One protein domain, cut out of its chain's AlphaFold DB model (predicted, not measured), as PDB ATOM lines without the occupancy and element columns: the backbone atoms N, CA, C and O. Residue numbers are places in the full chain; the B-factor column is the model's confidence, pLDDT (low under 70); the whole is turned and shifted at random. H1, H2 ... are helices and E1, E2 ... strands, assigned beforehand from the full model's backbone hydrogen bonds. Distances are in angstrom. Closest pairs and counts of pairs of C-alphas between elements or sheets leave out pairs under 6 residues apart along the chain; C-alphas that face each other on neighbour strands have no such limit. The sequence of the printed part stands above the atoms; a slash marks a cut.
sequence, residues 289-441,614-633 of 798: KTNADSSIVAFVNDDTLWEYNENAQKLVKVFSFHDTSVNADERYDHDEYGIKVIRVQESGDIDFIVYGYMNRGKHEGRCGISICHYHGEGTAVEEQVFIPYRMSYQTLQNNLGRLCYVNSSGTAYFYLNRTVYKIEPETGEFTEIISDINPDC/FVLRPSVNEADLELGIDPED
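Overview. This is residues 289 to 441 and 614 to 633 of the 798 residues of an uncharacterized protein of Lachnospiraceae bacterium (UniProt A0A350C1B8). Three small twisted sheets stand face to face in a row: E1 E2 E3, then E4 E5 E6 E7 in the middle, then E8 E9 E10 E11, which faces the middle sheet only in part. H2 packs on E5 of the middle sheet and beside E9 of the third, and residues 614 to 633, with no named element, return along the outside. The 173 printed residues hold two named helices and eleven named strands, in the order E1 E2 E3 H1 E4 E5 E6 E7 H2 E8 E9 E10 E11. Each sheet is antiparallel, with its strands in chain order, and the class is mostly strand. The whole is compact, with a radius of gyration of the C-alphas of 16.2 A and spans of 49 by 40 by 32 A.

Arrangement. Start at E1, residues 296 to 301, E2, 304 to 309, and E3, 314 to 320: a meander, each strand the antiparallel neighbour of the one before. Here N 299 and O 306 are 2.9 A apart, and N 307 and O 316 2.8 A, within hydrogen-bond range. H1, residues 330 to 333, is not on any of the sheets. Next find the meander of E4, 337 to 344, E5, 350 to 357, E6, 367 to 375, and E7, 380 to 388, with N 340 to O 353 at 2.9 A, N 354 to O 370 at 3.0 A and N 371 to O 385 at 2.9 A. These two sheets are face to face, their best planes 7 degrees apart; the closest C-alphas of E1 and E4, Ala 298 and Val 344, are 7.0 A apart. H2, residues 393 to 402, is on one face of the sheet E4 E5 E6 E7, making two layers; it lies over E5 at a height over the sheet of 9.2 A, along the strands at 7 degrees on the local plane. Every O i to N i+4 pair in H2 is within hydrogen-bond range; H1 is too short for one. The last meander is E8, 404 to 406, E9, 412 to 416, E10, 419 to 424, and E11, 429 to 434, with N 405 to O 413 at 3.0 A, N 414 to O 421 at 3.1 A and N 422 to O 431 at 2.8 A. It completes a stack of sheets, three face to face in turn; H2 stands at its level, the C-alphas of Asn 399 and Leu 416 being its closest to E9, 5.5 A.

Along the chain. Find C-alpha 296 at (-47.968, 40.459, -46.956), where E1 begins. E6 runs 24.7 A from C-alpha 367 at (-46.819, 53.275, -19.305), and E7, 23.2 A long, bends by 54 degrees at residue 384. E11 ends at C-alpha 434, (-31.492, 67.234, -30.427).

Size, cuts and confidence. The C-alphas of Val 326 and Cys 441 are the two farthest apart, 50.1 A. Residues 442 to 613 are not printed, and C-alphas 441 and 614 are 41.3 A apart across this cut. After it, residues 615 to 616 pair in parallel with residues 380 to 381 of E7. No link between named elements is long. The mean pLDDT of the printed part is 92.5; residue 324 is under 70.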
ATOM      1  N   LYS A 289     -49.354  48.356 -42.965       93.62
ATOM      2  CA  LYS A 289     -48.092  48.336 -43.711       93.62
ATOM      3  C   LYS A 289     -48.019  47.058 -44.533       93.62
ATOM      4  O   LYS A 289     -48.684  46.068 -44.238       93.62
ATOM      5  N   THR A 290     -47.202  47.081 -45.574       94.44
ATOM      6  CA  THR A 290     -47.037  45.941 -46.468       94.44
ATOM      7  C   THR A 290     -45.577  45.772 -46.862       94.44
ATOM      8  O   THR A 290     -44.805  46.731 -46.783       94.44
ATOM      9  N   ASN A 291     -45.199  44.554 -47.245       92.69
ATOM     10  CA  ASN A 291     -43.900  44.282 -47.852       92.69
ATOM     11  C   ASN A 291     -43.809  44.912 -49.260       92.69
ATOM     12  O   ASN A 291     -44.767  45.502 -49.767       92.69
ATOM     13  N   ALA A 292     -42.648  44.823 -49.910       89.56
ATOM     14  CA  ALA A 292     -42.377  45.594 -51.122       89.56
ATOM     15  C   ALA A 292     -43.277  45.196 -52.305       89.56
ATOM     16  O   ALA A 292     -43.622  46.058 -53.114       89.56
ATOM     17  N   ASP A 293     -43.671  43.921 -52.405       89.25
ATOM     18  CA  ASP A 293     -44.540  43.415 -53.479       89.25
ATOM     19  C   ASP A 293     -46.042  43.380 -53.133       89.25
ATOM     20  O   ASP A 293     -46.872  43.073 -53.989       89.25
ATOM     21  N   SER A 294     -46.402  43.767 -51.908       91.69
ATOM     22  CA  SER A 294     -47.764  43.748 -51.371       91.69
ATOM     23  C   SER A 294     -48.431  42.379 -51.182       91.69
ATOM     24  O   SER A 294     -49.659  42.312 -51.099       91.69
ATOM     25  N   SER A 295     -47.661  41.294 -51.096       90.94
ATOM     26  CA  SER A 295     -48.187  39.953 -50.786       90.94
ATOM     27  C   SER A 295     -48.378  39.682 -49.285       90.94
ATOM     28  O   SER A 295     -49.064  38.727 -48.912       90.94
ATOM     29  N   ILE A 296     -47.812  40.523 -48.414       93.88
ATOM     30  CA  ILE A 296     -47.968  40.459 -46.956       93.88
ATOM     31  C   ILE A 296     -48.479  41.806 -46.461       93.88
ATOM     32  O   ILE A 296     -47.869  42.845 -46.723       93.88
ATOM     33  N   VAL A 297     -49.584  41.800 -45.720       95.62
ATOM     34  CA  VAL A 297     -50.159  43.002 -45.109       95.62
ATOM     35  C   VAL A 297     -50.272  42.816 -43.603       95.62
ATOM     36  O   VAL A 297     -50.840  41.833 -43.134       95.62
ATOM     37  N   ALA A 298     -49.734  43.774 -42.853       97.69
ATOM     38  CA  ALA A 298     -49.925  43.882 -41.416       97.69
ATOM     39  C   ALA A 298     -50.840  45.070 -41.124       97.69
ATOM     40  O   ALA A 298     -50.604  46.159 -41.651       97.69
ATOM     41  N   PHE A 299     -51.878  44.877 -40.316       97.88
ATOM     42  CA  PHE A 299     -52.882  45.900 -40.024       97.88
ATOM     43  C   PHE A 299     -53.327  45.844 -38.564       97.88
ATOM     44  O   PHE A 299     -53.343  44.776 -37.956       97.88
ATOM     45  N   VAL A 300     -53.678  47.001 -38.006       97.44
ATOM     46  CA  VAL A 300     -54.222  47.112 -36.648       97.44
ATOM     47  C   VAL A 300     -55.730  47.305 -36.749       97.44
ATOM     48  O   VAL A 300     -56.175  48.270 -37.364       97.44
ATOM     49  N   ASN A 301     -56.500  46.403 -36.150       95.88
ATOM     50  CA  ASN A 301     -57.945  46.537 -35.972       95.88
ATOM     51  C   ASN A 301     -58.264  46.238 -34.508       95.88
ATOM     52  O   ASN A 301     -57.769  45.237 -33.989       95.88
ATOM     53  N   ASP A 302     -59.036  47.127 -33.876       92.94
ATOM     54  CA  ASP A 302     -59.454  47.027 -32.470       92.94
ATOM     55  C   ASP A 302     -58.297  46.595 -31.544       92.94
ATOM     56  O   ASP A 302     -58.237  45.470 -31.044       92.94
ATOM     57  N   ASP A 303     -57.265  47.445 -31.512       92.69
ATOM     58  CA  ASP A 303     -56.004  47.295 -30.772       92.69
ATOM     59  C   ASP A 303     -55.314  45.922 -30.849       92.69
ATOM     60  O   ASP A 303     -54.540  45.517 -29.971       92.69
ATOM     61  N   THR A 304     -55.546  45.224 -31.962       95.56
ATOM     62  CA  THR A 304     -54.928  43.951 -32.308       95.56
ATOM     63  C   THR A 304     -54.169  44.078 -33.620       95.56
ATOM     64  O   THR A 304     -54.723  44.472 -34.646       95.56
ATOM     65  N   LEU A 305     -52.890  43.698 -33.606       97.88
ATOM     66  CA  LEU A 305     -52.069  43.607 -34.807       97.88
ATOM     67  C   LEU A 305     -52.266  42.247 -35.472       97.88
ATOM     68  O   LEU A 305     -52.002  41.202 -34.871       97.88
ATOM     69  N   TRP A 306     -52.666  42.277 -36.736       97.56
ATOM     70  CA  TRP A 306     -52.843  41.110 -37.587       97.56
ATOM     71  C   TRP A 306     -51.859  41.123 -38.758       97.56
ATOM     72  O   TRP A 306     -51.518  42.184 -39.270       97.56
ATOM     73  N   GLU A 307     -51.443  39.941 -39.211       97.00
ATOM     74  CA  GLU A 307     -50.711  39.706 -40.463       97.00
ATOM     75  C   GLU A 307     -51.554  38.795 -41.354       97.00
ATOM     76  O   GLU A 307     -51.913  37.688 -40.949       97.00
ATOM     77  N   TYR A 308     -51.811  39.215 -42.591       94.94
ATOM     78  CA  TYR A 308     -52.245  38.312 -43.649       94.94
ATOM     79  C   TYR A 308     -51.125  38.127 -44.674       94.94
ATOM     80  O   TYR A 308     -50.674  39.082 -45.309       94.94
ATOM     81  N   ASN A 309     -50.703  36.874 -44.841       92.00
ATOM     82  CA  ASN A 309     -49.658  36.460 -45.764       92.00
ATOM     83  C   ASN A 309     -50.268  35.625 -46.888       92.00
ATOM     84  O   ASN A 309     -50.634  34.460 -46.694       92.00
ATOM     85  N   GLU A 310     -50.385  36.227 -48.068       87.25
ATOM     86  CA  GLU A 310     -51.045  35.616 -49.218       87.25
ATOM     87  C   GLU A 310     -50.289  34.378 -49.717       87.25
ATOM     88  O   GLU A 310     -50.893  33.335 -49.979       87.25
ATOM     89  N   ASN A 311     -48.957  34.467 -49.764       85.50
ATOM     90  CA  ASN A 311     -48.085  33.393 -50.235       85.50
ATOM     91  C   ASN A 311     -48.114  32.177 -49.299       85.50
ATOM     92  O   ASN A 311     -48.168  31.035 -49.760       85.50
ATOM     93  N   ALA A 312     -48.105  32.417 -47.984       86.19
ATOM     94  CA  ALA A 312     -48.185  31.366 -46.971       86.19
ATOM     95  C   ALA A 312     -49.624  30.890 -46.696       86.19
ATOM     96  O   ALA A 312     -49.804  29.888 -46.003       86.19
ATOM     97  N   GLN A 313     -50.639  31.586 -47.226       83.31
ATOM     98  CA  GLN A 313     -52.064  31.360 -46.943       83.31
ATOM     99  C   GLN A 313     -52.375  31.349 -45.437       83.31
ATOM    100  O   GLN A 313     -53.130  30.504 -44.939       83.31
ATOM    101  N   LYS A 314     -51.752  32.279 -44.710       89.06
ATOM    102  CA  LYS A 314     -51.752  32.332 -43.248       89.06
ATOM    103  C   LYS A 314     -52.314  33.668 -42.773       89.06
ATOM    104  O   LYS A 314     -51.974  34.712 -43.326       89.06
ATOM    105  N   LEU A 315     -53.154  33.611 -41.743       93.81
ATOM    106  CA  LEU A 315     -53.631  34.769 -40.998       93.81
ATOM    107  C   LEU A 315     -53.120  34.646 -39.561       93.81
ATOM    108  O   LEU A 315     -53.291  33.607 -38.920       93.81
ATOM    109  N   VAL A 316     -52.466  35.681 -39.053       94.56
ATOM    110  CA  VAL A 316     -51.826  35.644 -37.739       94.56
ATOM    111  C   VAL A 316     -52.300  36.807 -36.899       94.56
ATOM    112  O   VAL A 316     -52.202  37.949 -37.331       94.56
ATOM    113  N   LYS A 317     -52.734  36.525 -35.671       95.06
ATOM    114  CA  LYS A 317     -52.785  37.530 -34.612       95.06
ATOM    115  C   LYS A 317     -51.362  37.722 -34.091       95.06
ATOM    116  O   LYS A 317     -50.873  36.881 -33.339       95.06
ATOM    117  N   VAL A 318     -50.686  38.771 -34.552       97.06
ATOM    118  CA  VAL A 318     -49.273  39.062 -34.257       97.06
ATOM    119  C   VAL A 318     -49.106  39.592 -32.841       97.06
ATOM    120  O   VAL A 318     -48.157  39.220 -32.164       97.06
ATOM    121  N   PHE A 319     -50.021  40.441 -32.376       96.50
ATOM    122  CA  PHE A 319     -50.014  40.937 -31.003       96.50
ATOM    123  C   PHE A 319     -51.405  41.422 -30.599       96.50
ATOM    124  O   PHE A 319     -52.100  42.038 -31.405       96.50
ATOM    125  N   SER A 320     -51.798  41.176 -29.351       94.44
ATOM    126  CA  SER A 320     -53.003  41.753 -28.753       94.44
ATOM    127  C   SER A 320     -52.915  41.711 -27.233       94.44
ATOM    128  O   SER A 320     -52.431  40.718 -26.677       94.44
ATOM    129  N   PHE A 321     -53.423  42.751 -26.569       94.00
ATOM    130  CA  PHE A 321     -53.864  42.618 -25.182       94.00
ATOM    131  C   PHE A 321     -55.307  42.132 -25.097       94.00
ATOM    132  O   PHE A 321     -55.597  41.337 -24.200       94.00
ATOM    133  N   HIS A 322     -56.153  42.576 -26.032       85.69
ATOM    134  CA  HIS A 322     -57.572  42.259 -26.106       85.69
ATOM    135  C   HIS A 322     -57.844  40.755 -26.176       85.69
ATOM    136  O   HIS A 322     -57.127  39.964 -26.803       85.69
ATOM    137  N   ASP A 323     -58.959  40.369 -25.569       80.75
ATOM    138  CA  ASP A 323     -59.522  39.034 -25.691       80.75
ATOM    139  C   ASP A 323     -61.041  39.153 -25.824       80.75
ATOM    140  O   ASP A 323     -61.719  39.692 -24.957       80.75
ATOM    141  N   THR A 324     -61.589  38.641 -26.920       69.50
ATOM    142  CA  THR A 324     -63.035  38.630 -27.179       69.50
ATOM    143  C   THR A 324     -63.703  37.326 -26.755       69.50
ATOM    144  O   THR A 324     -64.881  37.096 -27.039       69.50
ATOM    145  N   SER A 325     -62.971  36.443 -26.070       74.94
ATOM    146  CA  SER A 325     -63.528  35.209 -25.534       74.94
ATOM    147  C   SER A 325     -64.626  35.471 -24.493       74.94
ATOM    148  O   SER A 325     -64.737  36.529 -23.865       74.94
ATOM    149  N   VAL A 326     -65.509  34.486 -24.312       70.00
ATOM    150  CA  VAL A 326     -66.614  34.602 -23.355       70.00
ATOM    151  C   VAL A 326     -66.057  34.698 -21.932       70.00
ATOM    152  O   VAL A 326     -65.415  33.763 -21.455       70.00
ATOM    153  N   ASN A 327     -66.392  35.785 -21.228       74.12
ATOM    154  CA  ASN A 327     -65.847  36.169 -19.915       74.12
ATOM    155  C   ASN A 327     -64.369  36.600 -19.924       74.12
ATOM    156  O   ASN A 327     -63.703  36.463 -18.895       74.12
ATOM    157  N   ALA A 328     -63.866  37.110 -21.049       80.31
ATOM    158  CA  ALA A 328     -62.576  37.781 -21.082       80.31
ATOM    159  C   ALA A 328     -62.480  38.880 -20.012       80.31
ATOM    160  O   ALA A 328     -63.473  39.519 -19.642       80.31
ATOM    161  N   ASP A 329     -61.270  39.066 -19.492       89.75
ATOM    162  CA  ASP A 329     -61.015  40.050 -18.451       89.75
ATOM    163  C   ASP A 329     -61.193  41.465 -19.004       89.75
ATOM    164  O   ASP A 329     -60.559  41.850 -19.981       89.75
ATOM    165  N   GLU A 330     -62.031  42.267 -18.353       85.62
ATOM    166  CA  GLU A 330     -62.318  43.639 -18.783       85.62
ATOM    167  C   GLU A 330     -61.080  44.548 -18.815       85.62
ATOM    168  O   GLU A 330     -61.108  45.582 -19.476       85.62
ATOM    169  N   ARG A 331     -60.003  44.190 -18.101       93.31
ATOM    170  CA  ARG A 331     -58.747  44.951 -18.081       93.31
ATOM    171  C   ARG A 331     -57.941  44.812 -19.367       93.31
ATOM    172  O   ARG A 331     -57.027  45.597 -19.585       93.31
ATOM    173  N   TYR A 332     -58.259  43.827 -20.199       91.88
ATOM    174  CA  TYR A 332     -57.589  43.610 -21.479       91.88
ATOM    175  C   TYR A 332     -57.958  44.661 -22.522       91.88
ATOM    176  O   TYR A 332     -57.165  44.910 -23.431       91.88
ATOM    177  N   ASP A 333     -59.091  45.328 -22.312       87.69
ATOM    178  CA  ASP A 333     -59.692  46.265 -23.254       87.69
ATOM    179  C   ASP A 333     -59.596  47.722 -22.776       87.69
ATOM    180  O   ASP A 333     -60.382  48.564 -23.181       87.69
ATOM    181  N   HIS A 334     -58.659  48.026 -21.871       92.44
ATOM    182  CA  HIS A 334     -58.322  49.419 -21.560       92.44
ATOM    183  C   HIS A 334     -57.614  50.052 -22.762       92.44
ATOM    184  O   HIS A 334     -56.641  49.476 -23.251       92.44
ATOM    185  N   ASP A 335     -58.087  51.210 -23.218       90.12
ATOM    186  CA  ASP A 335     -57.776  51.814 -24.524       90.12
ATOM    187  C   ASP A 335     -56.631  52.846 -24.481       90.12
ATOM    188  O   ASP A 335     -56.309  53.487 -25.480       90.12
ATOM    189  N   GLU A 336     -55.946  52.999 -23.343       94.38
ATOM    190  CA  GLU A 336     -54.795  53.909 -23.217       94.38
ATOM    191  C   GLU A 336     -53.477  53.289 -23.705       94.38
ATOM    192  O   GLU A 336     -52.409  53.477 -23.109       94.38
ATOM    193  N   TYR A 337     -53.535  52.542 -24.803       96.56
ATOM    194  CA  TYR A 337     -52.359  52.074 -25.520       96.56
ATOM    195  C   TYR A 337     -52.561  52.172 -27.028       96.56
ATOM    196  O   TYR A 337     -53.611  52.556 -27.533       96.56
ATOM    197  N   GLY A 338     -51.501  51.912 -27.778       96.88
ATOM    198  CA  GLY A 338     -51.565  51.838 -29.222       96.88
ATOM    199  C   GLY A 338     -50.482  50.931 -29.768       96.88
ATOM    200  O   GLY A 338     -49.465  50.664 -29.125       96.88
ATOM    201  N   ILE A 339     -50.700  50.465 -30.991       97.62
ATOM    202  CA  ILE A 339     -49.723  49.689 -31.748       97.62
ATOM    203  C   ILE A 339     -49.327  50.513 -32.965       97.62
ATOM    204  O   ILE A 339     -50.202  51.015 -33.669       97.62
ATOM    205  N   LYS A 340     -48.025  50.660 -33.233       96.00
ATOM    206  CA  LYS A 340     -47.539  51.261 -34.483       96.00
ATOM    207  C   LYS A 340     -46.718  50.253 -35.279       96.00
ATOM    208  O   LYS A 340     -45.665  49.817 -34.819       96.00
ATOM    209  N   VAL A 341     -47.188  49.901 -36.473       95.38
ATOM    210  CA  VAL A 341     -46.486  49.032 -37.423       95.38
ATOM    211  C   VAL A 341     -45.427  49.853 -38.143       95.38
ATOM    212  O   VAL A 341     -45.735  50.848 -38.805       95.38
ATOM    213  N   ILE A 342     -44.172  49.436 -38.029       91.00
ATOM    214  CA  ILE A 342     -43.048  50.186 -38.587       91.00
ATOM    215  C   ILE A 342     -42.714  49.673 -39.984       91.00
ATOM    216  O   ILE A 342     -42.752  50.443 -40.948       91.00
ATOM    217  N   ARG A 343     -42.455  48.367 -40.116       90.12
ATOM    218  CA  ARG A 343     -42.183  47.726 -41.410       90.12
ATOM    219  C   ARG A 343     -42.629  46.268 -41.443       90.12
ATOM    220  O   ARG A 343     -42.701  45.612 -40.411       90.12
ATOM    221  N   VAL A 344     -42.860  45.781 -42.658       93.88
ATOM    222  CA  VAL A 344     -43.144  44.377 -42.975       93.88
ATOM    223  C   VAL A 344     -42.101  43.913 -43.985       93.88
ATOM    224  O   VAL A 344     -41.901  44.569 -45.010       93.88
ATOM    225  N   GLN A 345     -41.406  42.822 -43.686       92.31
ATOM    226  CA  GLN A 345     -40.343  42.277 -44.528       92.31
ATOM    227  C   GLN A 345     -40.857  41.147 -45.425       92.31
ATOM    228  O   GLN A 345     -41.873  40.519 -45.144       92.31
ATOM    229  N   GLU A 346     -40.113  40.837 -46.489       91.50
ATOM    230  CA  GLU A 346     -40.419  39.721 -47.402       91.50
ATOM    231  C   GLU A 346     -40.385  38.343 -46.715       91.50
ATOM    232  O   GLU A 346     -40.993  37.390 -47.196       91.50
ATOM    233  N   SER A 347     -39.677  38.224 -45.586       92.06
ATOM    234  CA  SER A 347     -39.667  37.023 -44.739       92.06
ATOM    235  C   SER A 347     -40.979  36.808 -43.976       92.06
ATOM    236  O   SER A 347     -41.211  35.705 -43.484       92.06
ATOM    237  N   GLY A 348     -41.833  37.831 -43.879       92.12
ATOM    238  CA  GLY A 348     -42.966  37.877 -42.952       92.12
ATOM    239  C   GLY A 348     -42.614  38.453 -41.579       92.12
ATOM    240  O   GLY A 348     -43.496  38.556 -40.734       92.12
ATOM    241  N   ASP A 349     -41.360  38.857 -41.352       94.50
ATOM    242  CA  ASP A 349     -40.983  39.525 -40.106       94.50
ATOM    243  C   ASP A 349     -41.568  40.940 -40.050       94.50
ATOM    244  O   ASP A 349     -41.609  41.661 -41.057       94.50
ATOM    245  N   ILE A 350     -42.003  41.349 -38.859       95.56
ATOM    246  CA  ILE A 350     -42.672  42.633 -38.629       95.56
ATOM    247  C   ILE A 350     -42.003  43.340 -37.456       95.56
ATOM    248  O   ILE A 350     -41.963  42.804 -36.353       95.56
ATOM    249  N   ASP A 351     -41.551  44.573 -37.682       93.81
ATOM    250  CA  ASP A 351     -41.170  45.472 -36.591       93.81
ATOM    251  C   ASP A 351     -42.349  46.371 -36.249       93.81
ATOM    252  O   ASP A 351     -42.956  47.001 -37.126       93.81
ATOM    253  N   PHE A 352     -42.660  46.446 -34.962       96.50
ATOM    254  CA  PHE A 352     -43.737  47.272 -34.443       96.50
ATOM    255  C   PHE A 352     -43.408  47.747 -33.031       96.50
ATOM    256  O   PHE A 352     -42.563  47.178 -32.342       96.50
ATOM    257  N   ILE A 353     -44.091  48.799 -32.593       97.25
ATOM    258  CA  ILE A 353     -44.090  49.195 -31.186       97.25
ATOM    259  C   ILE A 353     -45.470  48.996 -30.583       97.25
ATOM    260  O   ILE A 353     -46.483  49.205 -31.253       97.25
ATOM    261  N   VAL A 354     -45.492  48.654 -29.302       97.88
ATOM    262  CA  VAL A 354     -46.661  48.805 -28.432       97.88
ATOM    263  C   VAL A 354     -46.339  49.955 -27.492       97.88
ATOM    264  O   VAL A 354     -45.283  49.939 -26.864       97.88
ATOM    265  N   TYR A 355     -47.183  50.975 -27.417       98.06
ATOM    266  CA  TYR A 355     -46.926  52.158 -26.598       98.06
ATOM    267  C   TYR A 355     -48.136  52.519 -25.743       98.06
ATOM    268  O   TYR A 355     -49.262  52.228 -26.121       98.06
ATOM    269  N   GLY A 356     -47.909  53.176 -24.607       97.88
ATOM    270  CA  GLY A 356     -48.948  53.503 -23.631       97.88
ATOM    271  C   GLY A 356     -48.984  52.530 -22.462       97.88
ATOM    272  O   GLY A 356     -47.960  51.947 -22.100       97.88
ATOM    273  N   TYR A 357     -50.153  52.406 -21.839       97.50
ATOM    274  CA  TYR A 357     -50.395  51.553 -20.684       97.50
ATOM    275  C   TYR A 357     -50.402  50.071 -21.087       97.50
ATOM    276  O   TYR A 357     -51.182  49.628 -21.923       97.50
ATOM    277  N   MET A 358     -49.547  49.266 -20.462       97.69
ATOM    278  CA  MET A 358     -49.488  47.829 -20.721       97.69
ATOM    279  C   MET A 358     -50.556  47.101 -19.891       97.69
ATOM    280  O   MET A 358     -50.440  47.000 -18.667       97.69
ATOM    281  N   ASN A 359     -51.588  46.570 -20.554       96.94
ATOM    282  CA  ASN A 359     -52.760  45.969 -19.893       96.94
ATOM    283  C   ASN A 359     -52.452  44.673 -19.137       96.94
ATOM    284  O   ASN A 359     -53.080  44.375 -18.120       96.94
ATOM    285  N   ARG A 360     -51.488  43.891 -19.629       95.31
ATOM    286  CA  ARG A 360     -51.099  42.582 -19.087       95.31
ATOM    287  C   ARG A 360     -49.667  42.231 -19.505       95.31
ATOM    288  O   ARG A 360     -48.993  43.018 -20.167       95.31
ATOM    289  N   GLY A 361     -49.183  41.049 -19.131       93.50
ATOM    290  CA  GLY A 361     -47.797  40.651 -19.398       93.50
ATOM    291  C   GLY A 361     -46.788  41.204 -18.386       93.50
ATOM    292  O   GLY A 361     -47.147  41.730 -17.333       93.50
ATOM    293  N   LYS A 362     -45.493  41.096 -18.714       92.12
ATOM    294  CA  LYS A 362     -44.384  41.464 -17.811       92.12
ATOM    295  C   LYS A 362     -44.374  42.934 -17.373       92.12
ATOM    296  O   LYS A 362     -43.812  43.250 -16.328       92.12
ATOM    297  N   HIS A 363     -44.993  43.813 -18.160       95.50
ATOM    298  CA  HIS A 363     -45.046  45.251 -17.912       95.50
ATOM    299  C   HIS A 363     -46.422  45.733 -17.442       95.50
ATOM    300  O   HIS A 363     -46.637  46.938 -17.413       95.50
ATOM    301  N   GLU A 364     -47.329  44.828 -17.043       97.19
ATOM    302  CA  GLU A 364     -48.675  45.182 -16.573       97.19
ATOM    303  C   GLU A 364     -48.669  46.403 -15.634       97.19
ATOM    304  O   GLU A 364     -47.989  46.385 -14.603       97.19
ATOM    305  N   GLY A 365     -49.464  47.429 -15.950       97.00
ATOM    306  CA  GLY A 365     -49.590  48.638 -15.131       97.00
ATOM    307  C   GLY A 365     -48.443  49.633 -15.295       97.00
ATOM    308  O   GLY A 365     -48.238  50.488 -14.435       97.00
ATOM    309  N   ARG A 366     -47.647  49.522 -16.358       97.31
ATOM    310  CA  ARG A 366     -46.616  50.504 -16.711       97.31
ATOM    311  C   ARG A 366     -47.000  51.205 -18.001       97.31
ATOM    312  O   ARG A 366     -47.510  50.566 -18.914       97.31
ATOM    313  N   CYS A 367     -46.727  52.504 -18.072       97.12
ATOM    314  CA  CYS A 367     -46.819  53.275 -19.305       97.12
ATOM    315  C   CYS A 367     -45.426  53.353 -19.944       97.12
ATOM    316  O   CYS A 367     -44.433  53.548 -19.236       97.12
ATOM    317  N   GLY A 368     -45.318  53.154 -21.255       97.62
ATOM    318  CA  GLY A 368     -44.023  53.159 -21.934       97.62
ATOM    319  C   GLY A 368     -44.093  52.789 -23.407       97.62
ATOM    320  O   GLY A 368     -45.166  52.787 -23.998       97.62
ATOM    321  N   ILE A 369     -42.939  52.478 -23.994       98.06
ATOM    322  CA  ILE A 369     -42.789  51.998 -25.372       98.06
ATOM    323  C   ILE A 369     -42.088  50.643 -25.331       98.06
ATOM    324  O   ILE A 369     -40.964  50.536 -24.852       98.06
ATOM    325  N   SER A 370     -42.736  49.622 -25.868       96.19
ATOM    326  CA  SER A 370     -42.183  48.297 -26.117       96.19
ATOM    327  C   SER A 370     -41.808  48.198 -27.590       96.19
ATOM    328  O   SER A 370     -42.695  48.249 -28.445       96.19
ATOM    329  N   ILE A 371     -40.517  48.071 -27.899       95.88
ATOM    330  CA  ILE A 371     -40.042  47.828 -29.268       95.88
ATOM    331  C   ILE A 371     -40.015  46.324 -29.503       95.88
ATOM    332  O   ILE A 371     -39.322  45.594 -28.795       95.88
ATOM    333  N   CYS A 372     -40.780  45.868 -30.490       94.88
ATOM    334  CA  CYS A 372     -41.036  44.457 -30.730       94.88
ATOM    335  C   CYS A 372     -40.602  44.042 -32.137       94.88
ATOM    336  O   CYS A 372     -40.860  44.742 -33.118       94.88
ATOM    337  N   HIS A 373     -40.028  42.845 -32.219       94.06
ATOM    338  CA  HIS A 373     -39.772  42.133 -33.460       94.06
ATOM    339  C   HIS A 373     -40.631  40.868 -33.493       94.06
ATOM    340  O   HIS A 373     -40.530  40.005 -32.619       94.06
ATOM    341  N   TYR A 374     -41.498  40.749 -34.489       95.56
ATOM    342  CA  TYR A 374     -42.212  39.512 -34.773       95.56
ATOM    343  C   TYR A 374     -41.452  38.710 -35.825       95.56
ATOM    344  O   TYR A 374     -41.237  39.182 -36.939       95.56
ATOM    345  N   HIS A 375     -41.103  37.483 -35.451       94.06
ATOM    346  CA  HIS A 375     -40.495  36.472 -36.303       94.06
ATOM    347  C   HIS A 375     -41.604  35.714 -37.041       94.06
ATOM    348  O   HIS A 375     -42.332  34.906 -36.439       94.06
ATOM    349  N   GLY A 376     -41.727  35.951 -38.349       90.62
ATOM    350  CA  GLY A 376     -42.709  35.273 -39.200       90.62
ATOM    351  C   GLY A 376     -42.478  33.758 -39.221       90.62
ATOM    352  O   GLY A 376     -43.419  32.956 -39.129       90.62
ATOM    353  N   GLU A 377     -41.203  33.352 -39.228       85.38
ATOM    354  CA  GLU A 377     -40.794  31.973 -38.976       85.38
ATOM    355  C   GLU A 377     -40.952  31.630 -37.483       85.38
ATOM    356  O   GLU A 377     -40.270  32.152 -36.605       85.38
ATOM    357  N   GLY A 378     -41.871  30.713 -37.177       82.06
ATOM    358  CA  GLY A 378     -42.143  30.284 -35.801       82.06
ATOM    359  C   GLY A 378     -43.249  31.065 -35.085       82.06
ATOM    360  O   GLY A 378     -43.678  30.612 -34.031       82.06
ATOM    361  N   THR A 379     -43.799  32.129 -35.689       89.19
ATOM    362  CA  THR A 379     -44.974  32.876 -35.179       89.19
ATOM    363  C   THR A 379     -44.749  33.433 -33.773       89.19
ATOM    364  O   THR A 379     -45.533  33.179 -32.857       89.19
ATOM    365  N   ALA A 380     -43.644  34.145 -33.579       93.56
ATOM    366  CA  ALA A 380     -43.215  34.541 -32.247       93.56
ATOM    367  C   ALA A 380     -42.851  36.021 -32.164       93.56
ATOM    368  O   ALA A 380     -42.176  36.543 -33.043       93.56
ATOM    369  N   VAL A 381     -43.261  36.672 -31.081       95.12
ATOM    370  CA  VAL A 381     -42.893  38.052 -30.759       95.12
ATOM    371  C   VAL A 381     -41.752  38.045 -29.755       95.12
ATOM    372  O   VAL A 381     -41.799  37.351 -28.740       95.12
ATOM    373  N   GLU A 382     -40.745  38.850 -30.037       93.19
ATOM    374  CA  GLU A 382     -39.628  39.155 -29.159       93.19
ATOM    375  C   GLU A 382     -39.668  40.646 -28.829       93.19
ATOM    376  O   GLU A 382     -39.667  41.492 -29.725       93.19
ATOM    377  N   GLU A 383     -39.719  40.981 -27.540       93.69
ATOM    378  CA  GLU A 383     -39.470  42.355 -27.119       93.69
ATOM    379  C   GLU A 383     -37.958  42.604 -27.127       93.69
ATOM    380  O   GLU A 383     -37.184  41.862 -26.518       93.69
ATOM    381  N   GLN A 384     -37.531  43.646 -27.832       92.75
ATOM    382  CA  GLN A 384     -36.129  44.042 -27.892       92.75
ATOM    383  C   GLN A 384     -35.761  44.927 -26.701       92.75
ATOM    384  O   GLN A 384     -34.709  44.732 -26.089       92.75
ATOM    385  N   VAL A 385     -36.627  45.890 -26.369       94.00
ATOM    386  CA  VAL A 385     -36.452  46.808 -25.239       94.00
ATOM    387  C   VAL A 385     -37.785  47.436 -24.822       94.00
ATOM    388  O   VAL A 385     -38.632  47.729 -25.672       94.00
ATOM    389  N   PHE A 386     -37.929  47.712 -23.524       96.19
ATOM    390  CA  PHE A 386     -39.000  48.530 -22.959       96.19
ATOM    391  C   PHE A 386     -38.449  49.860 -22.436       96.19
ATOM    392  O   PHE A 386     -37.459  49.889 -21.705       96.19
ATOM    393  N   ILE A 387     -39.105  50.961 -22.796       97.25
ATOM    394  CA  ILE A 387     -38.761  52.330 -22.401       97.25
ATOM    395  C   ILE A 387     -39.896  52.877 -21.527       97.25
ATOM    396  O   ILE A 387     -40.975  53.157 -22.056       97.25
ATOM    397  N   PRO A 388     -39.694  53.046 -20.210       96.56
ATOM    398  CA  PRO A 388     -40.713  53.598 -19.323       96.56
ATOM    399  C   PRO A 388     -41.036  55.063 -19.651       96.56
ATOM    400  O   PRO A 388     -40.153  55.854 -19.984       96.56
ATOM    401  N   TYR A 389     -42.304  55.445 -19.503       96.44
ATOM    402  CA  TYR A 389     -42.784  56.811 -19.702       96.44
ATOM    403  C   TYR A 389     -43.768  57.191 -18.591       96.44
ATOM    404  O   TYR A 389     -44.797  56.548 -18.415       96.44
ATOM    405  N   ARG A 390     -43.452  58.234 -17.813       93.62
ATOM    406  CA  ARG A 390     -44.185  58.572 -16.573       93.62
ATOM    407  C   ARG A 390     -45.248  59.671 -16.727       93.62
ATOM    408  O   ARG A 390     -45.794  60.118 -15.724       93.62
ATOM    409  N   MET A 391     -45.557  60.110 -17.948       93.12
ATOM    410  CA  MET A 391     -46.687  61.013 -18.247       93.12
ATOM    411  C   MET A 391     -47.848  60.233 -18.902       93.12
ATOM    412  O   MET A 391     -47.772  59.010 -19.030       93.12
ATOM    413  N   SER A 392     -48.938  60.905 -19.299       92.88
ATOM    414  CA  SER A 392     -50.108  60.226 -19.881       92.88
ATOM    415  C   SER A 392     -49.817  59.556 -21.225       92.88
ATOM    416  O   SER A 392     -48.998  60.026 -22.020       92.88
ATOM    417  N   TYR A 393     -50.571  58.490 -21.510       95.19
ATOM    418  CA  TYR A 393     -50.628  57.863 -22.833       95.19
ATOM    419  C   TYR A 393     -50.908  58.888 -23.937       95.19
ATOM    420  O   TYR A 393     -50.267  58.861 -24.981       95.19
ATOM    421  N   GLN A 394     -51.816  59.830 -23.689       95.06
ATOM    422  CA  GLN A 394     -52.223  60.823 -24.677       95.06
ATOM    423  C   GLN A 394     -51.063  61.770 -25.043       95.06
ATOM    424  O   GLN A 394     -50.847  62.075 -26.216       95.06
ATOM    425  N   THR A 395     -50.243  62.178 -24.063       94.31
ATOM    426  CA  THR A 395     -49.005  62.930 -24.334       94.31
ATOM    427  C   THR A 395     -47.975  62.074 -25.076       94.31
ATOM    428  O   THR A 395     -47.338  62.563 -26.010       94.31
ATOM    429  N   LEU A 396     -47.827  60.792 -24.716       97.00
ATOM    430  CA  LEU A 396     -46.945  59.865 -25.434       97.00
ATOM    431  C   LEU A 396     -47.370  59.697 -26.899       97.00
ATOM    432  O   LEU A 396     -46.532  59.771 -27.793       97.00
ATOM    433  N   GLN A 397     -48.667  59.523 -27.148       96.94
ATOM    434  CA  GLN A 397     -49.243  59.413 -28.483       96.94
ATOM    435  C   GLN A 397     -48.971  60.673 -29.310       96.94
ATOM    436  O   GLN A 397     -48.513  60.562 -30.446       96.94
ATOM    437  N   ASN A 398     -49.180  61.866 -28.741       95.00
ATOM    438  CA  ASN A 398     -48.889  63.129 -29.424       95.00
ATOM    439  C   ASN A 398     -47.396  63.251 -29.792       95.00
ATOM    440  O   ASN A 398     -47.051  63.567 -30.932       95.00
ATOM    441  N   ASN A 399     -46.511  62.902 -28.856       95.69
ATOM    442  CA  ASN A 399     -45.062  62.881 -29.051       95.69
ATOM    443  C   ASN A 399     -44.631  61.909 -30.170       95.69
ATOM    444  O   ASN A 399     -43.904  62.293 -31.087       95.69
ATOM    445  N   LEU A 400     -45.142  60.674 -30.165       96.31
ATOM    446  CA  LEU A 400     -44.863  59.677 -31.209       96.31
ATOM    447  C   LEU A 400     -45.522  60.012 -32.558       96.31
ATOM    448  O   LEU A 400     -45.057  59.542 -33.602       96.31
ATOM    449  N   GLY A 401     -46.573  60.838 -32.545       94.38
ATOM    450  CA  GLY A 401     -47.161  61.453 -33.733       94.38
ATOM    451  C   GLY A 401     -46.222  62.459 -34.406       94.38
ATOM    452  O   GLY A 401     -46.239  62.573 -35.630       94.38
ATOM    453  N   ARG A 402     -45.348  63.129 -33.635       94.56
ATOM    454  CA  ARG A 402     -44.296  64.014 -34.168       94.56
ATOM    455  C   ARG A 402     -43.108  63.248 -34.740       94.56
ATOM    456  O   ARG A 402     -42.577  63.651 -35.764       94.56
ATOM    457  N   LEU A 403     -42.659  62.174 -34.091       96.88
ATOM    458  CA  LEU A 403     -41.656  61.276 -34.666       96.88
ATOM    459  C   LEU A 403     -41.694  59.907 -33.995       96.88
ATOM    460  O   LEU A 403     -41.449  59.782 -32.794       96.88
ATOM    461  N   CYS A 404     -41.882  58.871 -34.809       95.38
ATOM    462  CA  CYS A 404     -41.601  57.504 -34.411       95.38
ATOM    463  C   CYS A 404     -41.173  56.676 -35.622       95.38
ATOM    464  O   CYS A 404     -42.006  56.370 -36.482       95.38
ATOM    465  N   TYR A 405     -39.895  56.298 -35.651       94.25
ATOM    466  CA  TYR A 405     -39.256  55.598 -36.760       94.25
ATOM    467  C   TYR A 405     -38.307  54.506 -36.257       94.25
ATOM    468  O   TYR A 405     -37.598  54.721 -35.281       94.25
ATOM    469  N   VAL A 406     -38.255  53.358 -36.933       92.12
ATOM    470  CA  VAL A 406     -37.195  52.353 -36.744       92.12
ATOM    471  C   VAL A 406     -36.657  52.006 -38.116       92.12
ATOM    472  O   VAL A 406     -37.417  51.643 -39.015       92.12
ATOM    473  N   ASN A 407     -35.351  52.175 -38.291       91.25
ATOM    474  CA  ASN A 407     -34.724  51.977 -39.585       91.25
ATOM    475  C   ASN A 407     -34.445  50.498 -39.868       91.25
ATOM    476  O   ASN A 407     -34.632  49.612 -39.033       91.25
ATOM    477  N   SER A 408     -33.932  50.226 -41.069       85.94
ATOM    478  CA  SER A 408     -33.693  48.848 -41.500       85.94
ATOM    479  C   SER A 408     -32.675  48.059 -40.661       85.94
ATOM    480  O   SER A 408     -32.702  46.826 -40.692       85.94
ATOM    481  N   SER A 409     -31.816  48.759 -39.911       88.38
ATOM    482  CA  SER A 409     -30.796  48.184 -39.024       88.38
ATOM    483  C   SER A 409     -31.302  47.951 -37.595       88.38
ATOM    484  O   SER A 409     -30.534  47.472 -36.771       88.38
ATOM    485  N   GLY A 410     -32.561  48.290 -37.294       88.12
ATOM    486  CA  GLY A 410     -33.146  48.161 -35.956       88.12
ATOM    487  C   GLY A 410     -32.946  49.379 -35.051       88.12
ATOM    488  O   GLY A 410     -33.432  49.375 -33.927       88.12
ATOM    489  N   THR A 411     -32.289  50.446 -35.517       94.25
ATOM    490  CA  THR A 411     -32.138  51.690 -34.746       94.25
ATOM    491  C   THR A 411     -33.466  52.446 -34.697       94.25
ATOM    492  O   THR A 411     -34.048  52.746 -35.744       94.25
ATOM    493  N   ALA A 412     -33.908  52.816 -33.497       95.69
ATOM    494  CA  ALA A 412     -35.142  53.554 -33.256       95.69
ATOM    495  C   ALA A 412     -34.903  55.058 -33.051       95.69
ATOM    496  O   ALA A 412     -33.902  55.466 -32.464       95.69
ATOM    497  N   TYR A 413     -35.851  55.880 -33.504       97.69
ATOM    498  CA  TYR A 413     -35.876  57.327 -33.324       97.69
ATOM    499  C   TYR A 413     -37.246  57.783 -32.824       97.69
ATOM    500  O   TYR A 413     -38.254  57.589 -33.513       97.69
ATOM    501  N   PHE A 414     -37.281  58.422 -31.653       97.94
ATOM    502  CA  PHE A 414     -38.513  58.916 -31.030       97.94
ATOM    503  C   PHE A 414     -38.378  60.382 -30.633       97.94
ATOM    504  O   PHE A 414     -37.371  60.766 -30.040       97.94
ATOM    505  N   TYR A 415     -39.402  61.187 -30.921       97.81
ATOM    506  CA  TYR A 415     -39.572  62.499 -30.299       97.81
ATOM    507  C   TYR A 415     -40.309  62.292 -28.980       97.81
ATOM    508  O   TYR A 415     -41.444  61.831 -28.991       97.81
ATOM    509  N   LEU A 416     -39.678  62.600 -27.852       96.56
ATOM    510  CA  LEU A 416     -40.251  62.477 -26.515       96.56
ATOM    511  C   LEU A 416     -39.892  63.731 -25.722       96.56
ATOM    512  O   LEU A 416     -38.716  64.039 -25.563       96.56
ATOM    513  N   ASN A 417     -40.909  64.452 -25.245       92.94
ATOM    514  CA  ASN A 417     -40.754  65.641 -24.400       92.94
ATOM    515  C   ASN A 417     -39.710  66.656 -24.919       92.94
ATOM    516  O   ASN A 417     -38.722  66.948 -24.253       92.94
ATOM    517  N   ARG A 418     -39.910  67.150 -26.152       94.94
ATOM    518  CA  ARG A 418     -39.017  68.108 -26.839       94.94
ATOM    519  C   ARG A 418     -37.580  67.626 -27.077       94.94
ATOM    520  O   ARG A 418     -36.704  68.445 -27.351       94.94
ATOM    521  N   THR A 419     -37.358  66.313 -27.092       97.56
ATOM    522  CA  THR A 419     -36.067  65.701 -27.433       97.56
ATOM    523  C   THR A 419     -36.247  64.583 -28.456       97.56
ATOM    524  O   THR A 419     -37.154  63.763 -28.333       97.56
ATOM    525  N   VAL A 420     -35.381  64.523 -29.472       98.44
ATOM    526  CA  VAL A 420     -35.276  63.363 -30.370       98.44
ATOM    527  C   VAL A 420     -34.190  62.432 -29.855       98.44
ATOM    528  O   VAL A 420     -33.007  62.778 -29.847       98.44
ATOM    529  N   TYR A 421     -34.593  61.224 -29.484       98.38
ATOM    530  CA  TYR A 421     -33.702  60.152 -29.066       98.38
ATOM    531  C   TYR A 421     -33.389  59.241 -30.246       98.38
ATOM    532  O   TYR A 421     -34.297  58.855 -30.975       98.38
ATOM    533  N   LYS A 422     -32.119  58.863 -30.399       97.94
ATOM    534  CA  LYS A 422     -31.673  57.715 -31.192       97.94
ATOM    535  C   LYS A 422     -31.367  56.576 -30.228       97.94
ATOM    536  O   LYS A 422     -30.563  56.761 -29.320       97.94
ATOM    537  N   ILE A 423     -31.983  55.422 -30.430       96.50
ATOM    538  CA  ILE A 423     -31.914  54.260 -29.543       96.50
ATOM    539  C   ILE A 423     -31.454  53.052 -30.355       96.50
ATOM    540  O   ILE A 423     -31.937  52.829 -31.462       96.50
ATOM    541  N   GLU A 424     -30.540  52.270 -29.795       94.50
ATOM    542  CA  GLU A 424     -30.103  50.977 -30.313       94.50
ATOM    543  C   GLU A 424     -30.722  49.876 -29.427       94.50
ATOM    544  O   GLU A 424     -30.171  49.557 -28.368       94.50
ATOM    545  N   PRO A 425     -31.886  49.305 -29.801       90.38
ATOM    546  CA  PRO A 425     -32.656  48.414 -28.933       90.38
ATOM    547  C   PRO A 425     -31.890  47.166 -28.507       90.38
ATOM    548  O   PRO A 425     -32.051  46.718 -27.381       90.38
ATOM    549  N   GLU A 426     -31.035  46.622 -29.378       84.94
ATOM    550  CA  GLU A 426     -30.248  45.421 -29.083       84.94
ATOM    551  C   GLU A 426     -29.219  45.652 -27.969       84.94
ATOM    552  O   GLU A 426     -29.024  44.782 -27.123       84.94
ATOM    553  N   THR A 427     -28.559  46.815 -27.951       87.81
ATOM    554  CA  THR A 427     -27.495  47.121 -26.980       87.81
ATOM    555  C   THR A 427     -27.997  47.889 -25.762       87.81
ATOM    556  O   THR A 427     -27.292  47.946 -24.753       87.81
ATOM    557  N   GLY A 428     -29.184  48.496 -25.848       87.69
ATOM    558  CA  GLY A 428     -29.694  49.423 -24.841       87.69
ATOM    559  C   GLY A 428     -28.932  50.754 -24.807       87.69
ATOM    560  O   GLY A 428     -29.004  51.476 -23.815       87.69
ATOM    561  N   GLU A 429     -28.171  51.085 -25.853       92.56
ATOM    562  CA  GLU A 429     -27.501  52.382 -25.966       92.56
ATOM    563  C   GLU A 429     -28.448  53.424 -26.567       92.56
ATOM    564  O   GLU A 429     -29.254  53.124 -27.447       92.56
ATOM    565  N   PHE A 430     -28.336  54.676 -26.123       96.56
ATOM    566  CA  PHE A 430     -29.078  55.785 -26.714       96.56
ATOM    567  C   PHE A 430     -28.257  57.076 -26.739       96.56
ATOM    568  O   PHE A 430     -27.307  57.253 -25.975       96.56
ATOM    569  N   THR A 431     -28.646  57.992 -27.622       97.56
ATOM    570  CA  THR A 431     -28.099  59.348 -27.720       97.56
ATOM    571  C   THR A 431     -29.208  60.345 -28.026       97.56
ATOM    572  O   THR A 431     -30.074  60.064 -28.853       97.56
ATOM    573  N   GLU A 432     -29.147  61.532 -27.435       97.75
ATOM    574  CA  GLU A 432     -29.990  62.660 -27.840       97.75
ATOM    575  C   GLU A 432     -29.432  63.265 -29.134       97.75
ATOM    576  O   GLU A 432     -28.273  63.677 -29.191       97.75
ATOM    577  N   ILE A 433     -30.243  63.283 -30.191       97.75
ATOM    578  CA  ILE A 433     -29.894  63.919 -31.468       97.75
ATOM    579  C   ILE A 433     -30.076  65.431 -31.361       97.75
ATOM    580  O   ILE A 433     -29.249  66.198 -31.853       97.75
ATOM    581  N   ILE A 434     -31.161  65.842 -30.706       96.56
ATOM    582  CA  ILE A 434     -31.492  67.234 -30.427       96.56
ATOM    583  C   ILE A 434     -32.455  67.305 -29.244       96.56
ATOM    584  O   ILE A 434     -33.377  66.497 -29.163       96.56
ATOM    585  N   SER A 435     -32.225  68.254 -28.344       95.44
ATOM    586  CA  SER A 435     -33.011  68.508 -27.133       95.44
ATOM    587  C   SER A 435     -33.445  69.974 -27.069       95.44
ATOM    588  O   SER A 435     -33.035  70.781 -27.908       95.44
ATOM    589  N   ASP A 436     -34.320  70.303 -26.113       94.06
ATOM    590  CA  ASP A 436     -34.906  71.641 -25.936       94.06
ATOM    591  C   ASP A 436     -35.582  72.192 -27.200       94.06
ATOM    592  O   ASP A 436     -35.594  73.396 -27.466       94.06
ATOM    593  N   ILE A 437     -36.182  71.298 -27.986       96.31
ATOM    594  CA  ILE A 437     -36.792  71.637 -29.266       96.31
ATOM    595  C   ILE A 437     -37.948  72.611 -29.040       96.31
ATOM    596  O   ILE A 437     -38.915  72.282 -28.356       96.31
ATOM    597  N   ASN A 438     -37.900  73.784 -29.668       95.44
ATOM    598  CA  ASN A 438     -39.105  74.580 -29.874       95.44
ATOM    599  C   ASN A 438     -40.029  73.797 -30.833       95.44
ATOM    600  O   ASN A 438     -39.602  73.502 -31.954       95.44
ATOM    601  N   PRO A 439     -41.264  73.440 -30.433       93.62
ATOM    602  CA  PRO A 439     -42.138  72.595 -31.241       93.62
ATOM    603  C   PRO A 439     -42.440  73.131 -32.648       93.62
ATOM    604  O   PRO A 439     -42.695  72.317 -33.537       93.62
ATOM    605  N   ASP A 440     -42.364  74.449 -32.859       94.19
ATOM    606  CA  ASP A 440     -42.586  75.120 -34.152       94.19
ATOM    607  C   ASP A 440     -41.323  75.186 -35.028       94.19
ATOM    608  O   ASP A 440     -41.349  75.669 -36.163       94.19
ATOM    609  N   CYS A 441     -40.194  74.713 -34.498       97.31
ATOM    610  CA  CYS A 441     -38.894  74.690 -35.158       97.31
ATOM    611  C   CYS A 441     -38.507  73.308 -35.686       97.31
ATOM    612  O   CYS A 441     -37.401  73.162 -36.200       97.31
ATOM    613  N   PHE A 614     -49.824  34.516 -31.884       90.50
ATOM    614  CA  PHE A 614     -48.448  34.715 -31.459       90.50
ATOM    615  C   PHE A 614     -48.131  33.988 -30.154       90.50
ATOM    616  O   PHE A 614     -48.998  33.749 -29.314       90.50
ATOM    617  N   VAL A 615     -46.847  33.702 -29.979       91.62
ATOM    618  CA  VAL A 615     -46.243  33.341 -28.696       91.62
ATOM    619  C   VAL A 615     -45.105  34.306 -28.389       91.62
ATOM    620  O   VAL A 615     -44.512  34.884 -29.296       91.62
ATOM    621  N   LEU A 616     -44.774  34.482 -27.118       91.12
ATOM    622  CA  LEU A 616     -43.661  35.317 -26.685       91.12
ATOM    623  C   LEU A 616     -42.378  34.503 -26.597       91.12
ATOM    624  O   LEU A 616     -42.357  33.436 -25.976       91.12
ATOM    625  N   ARG A 617     -41.299  35.042 -27.159       89.88
ATOM    626  CA  ARG A 617     -39.925  34.637 -26.852       89.88
ATOM    627  C   ARG A 617     -39.386  35.459 -25.679       89.88
ATOM    628  O   ARG A 617     -39.889  36.553 -25.414       89.88
ATOM    629  N   PRO A 618     -38.372  34.948 -24.960       82.00
ATOM    630  CA  PRO A 618     -37.642  35.749 -23.990       82.00
ATOM    631  C   PRO A 618     -37.128  37.041 -24.628       82.00
ATOM    632  O   PRO A 618     -36.671  37.028 -25.766       82.00
ATOM    633  N   SER A 619     -37.212  38.131 -23.873       80.25
ATOM    634  CA  SER A 619     -36.701  39.445 -24.266       80.25
ATOM    635  C   SER A 619     -35.195  39.384 -24.538       80.25
ATOM    636  O   SER A 619     -34.481  38.720 -23.781       80.25
ATOM    637  N   VAL A 620     -34.700  40.116 -25.545       73.38
ATOM    638  CA  VAL A 620     -33.243  40.268 -25.770       73.38
ATOM    639  C   VAL A 620     -32.606  40.973 -24.574       73.38
ATOM    640  O   VAL A 620     -31.557  40.559 -24.079       73.38
ATOM    641  N   ASN A 621     -33.285  42.011 -24.081       72.75
ATOM    642  CA  ASN A 621     -32.898  42.762 -22.898       72.75
ATOM    643  C   ASN A 621     -33.899  42.536 -21.767       72.75
ATOM    644  O   ASN A 621     -35.097  42.772 -21.910       72.75
ATOM    645  N   GLU A 622     -33.402  42.075 -20.619       74.75
ATOM    646  CA  GLU A 622     -34.223  41.891 -19.414       74.75
ATOM    647  C   GLU A 622     -34.415  43.194 -18.621       74.75
ATOM    648  O   GLU A 622     -35.299  43.262 -17.769       74.75
ATOM    649  N   ALA A 623     -33.588  44.211 -18.877       85.62
ATOM    650  CA  ALA A 623     -33.648  45.502 -18.201       85.62
ATOM    651  C   ALA A 623     -34.373  46.549 -19.053       85.62
ATOM    652  O   ALA A 623     -34.228  46.576 -20.275       85.62
ATOM    653  N   ASP A 624     -35.099  47.436 -18.378       91.81
ATOM    654  CA  ASP A 624     -35.695  48.609 -19.009       91.81
ATOM    655  C   ASP A 624     -34.616  49.607 -19.451       91.81
ATOM    656  O   ASP A 624     -33.573  49.754 -18.803       91.81
ATOM    657  N   LEU A 625     -34.909  50.353 -20.515       95.19
ATOM    658  CA  LEU A 625     -34.098  51.471 -20.972       95.19
ATOM    659  C   LEU A 625     -34.634  52.787 -20.400       95.19
ATOM    660  O   LEU A 625     -35.590  53.372 -20.903       95.19
ATOM    661  N   GLU A 626     -33.988  53.263 -19.341       95.12
ATOM    662  CA  GLU A 626     -34.314  54.531 -18.688       95.12
ATOM    663  C   GLU A 626     -33.656  55.706 -19.427       95.12
ATOM    664  O   GLU A 626     -32.450  55.932 -19.317       95.12
ATOM    665  N   LEU A 627     -34.459  56.478 -20.164       95.69
ATOM    666  CA  LEU A 627     -33.988  57.654 -20.912       95.69
ATOM    667  C   LEU A 627     -33.798  58.905 -20.038       95.69
ATOM    668  O   LEU A 627     -33.181  59.868 -20.479       95.69
ATOM    669  N   GLY A 628     -34.331  58.911 -18.810       92.75
ATOM    670  CA  GLY A 628     -34.267  60.080 -17.926       92.75
ATOM    671  C   GLY A 628     -35.150  61.248 -18.376       92.75
ATOM    672  O   GLY A 628     -34.789  62.397 -18.145       92.75
ATOM    673  N   ILE A 629     -36.290  60.959 -19.017       92.44
ATOM    674  CA  ILE A 629     -37.252  61.971 -19.475       92.44
ATOM    675  C   ILE A 629     -37.782  62.741 -18.265       92.44
ATOM    676  O   ILE A 629     -38.435  62.154 -17.398       92.44
ATOM    677  N   ASP A 630     -37.518  64.044 -18.231       89.00
ATOM    678  CA  ASP A 630     -38.087  64.944 -17.235       89.00
ATOM    679  C   ASP A 630     -39.553  65.233 -17.591       89.00
ATOM    680  O   ASP A 630     -39.815  65.714 -18.689       89.00
ATOM    681  N   PRO A 631     -40.537  64.929 -16.728       85.75
ATOM    682  CA  PRO A 631     -41.909  65.388 -16.932       85.75
ATOM    683  C   PRO A 631     -42.029  66.915 -16.864       85.75
ATOM    684  O   PRO A 631     -42.996  67.479 -17.378       85.75
ATOM    685  N   GLU A 632     -41.060  67.577 -16.220       82.94
ATOM    686  CA  GLU A 632     -40.973  69.023 -16.173       82.94
ATOM    687  C   GLU A 632     -40.436  69.611 -17.476       82.94
ATOM    688  O   GLU A 632     -39.352  69.291 -17.953       82.94
ATOM    689  N   ASP A 633     -41.224  70.520 -18.039       80.31
ATOM    690  CA  ASP A 633     -40.898  71.287 -19.224       80.31
ATOM    691  C   ASP A 633     -41.342  72.742 -19.007       80.31
ATOM    692  O   ASP A 633     -42.542  73.005 -18.875       80.31
TER     693      ASP A 633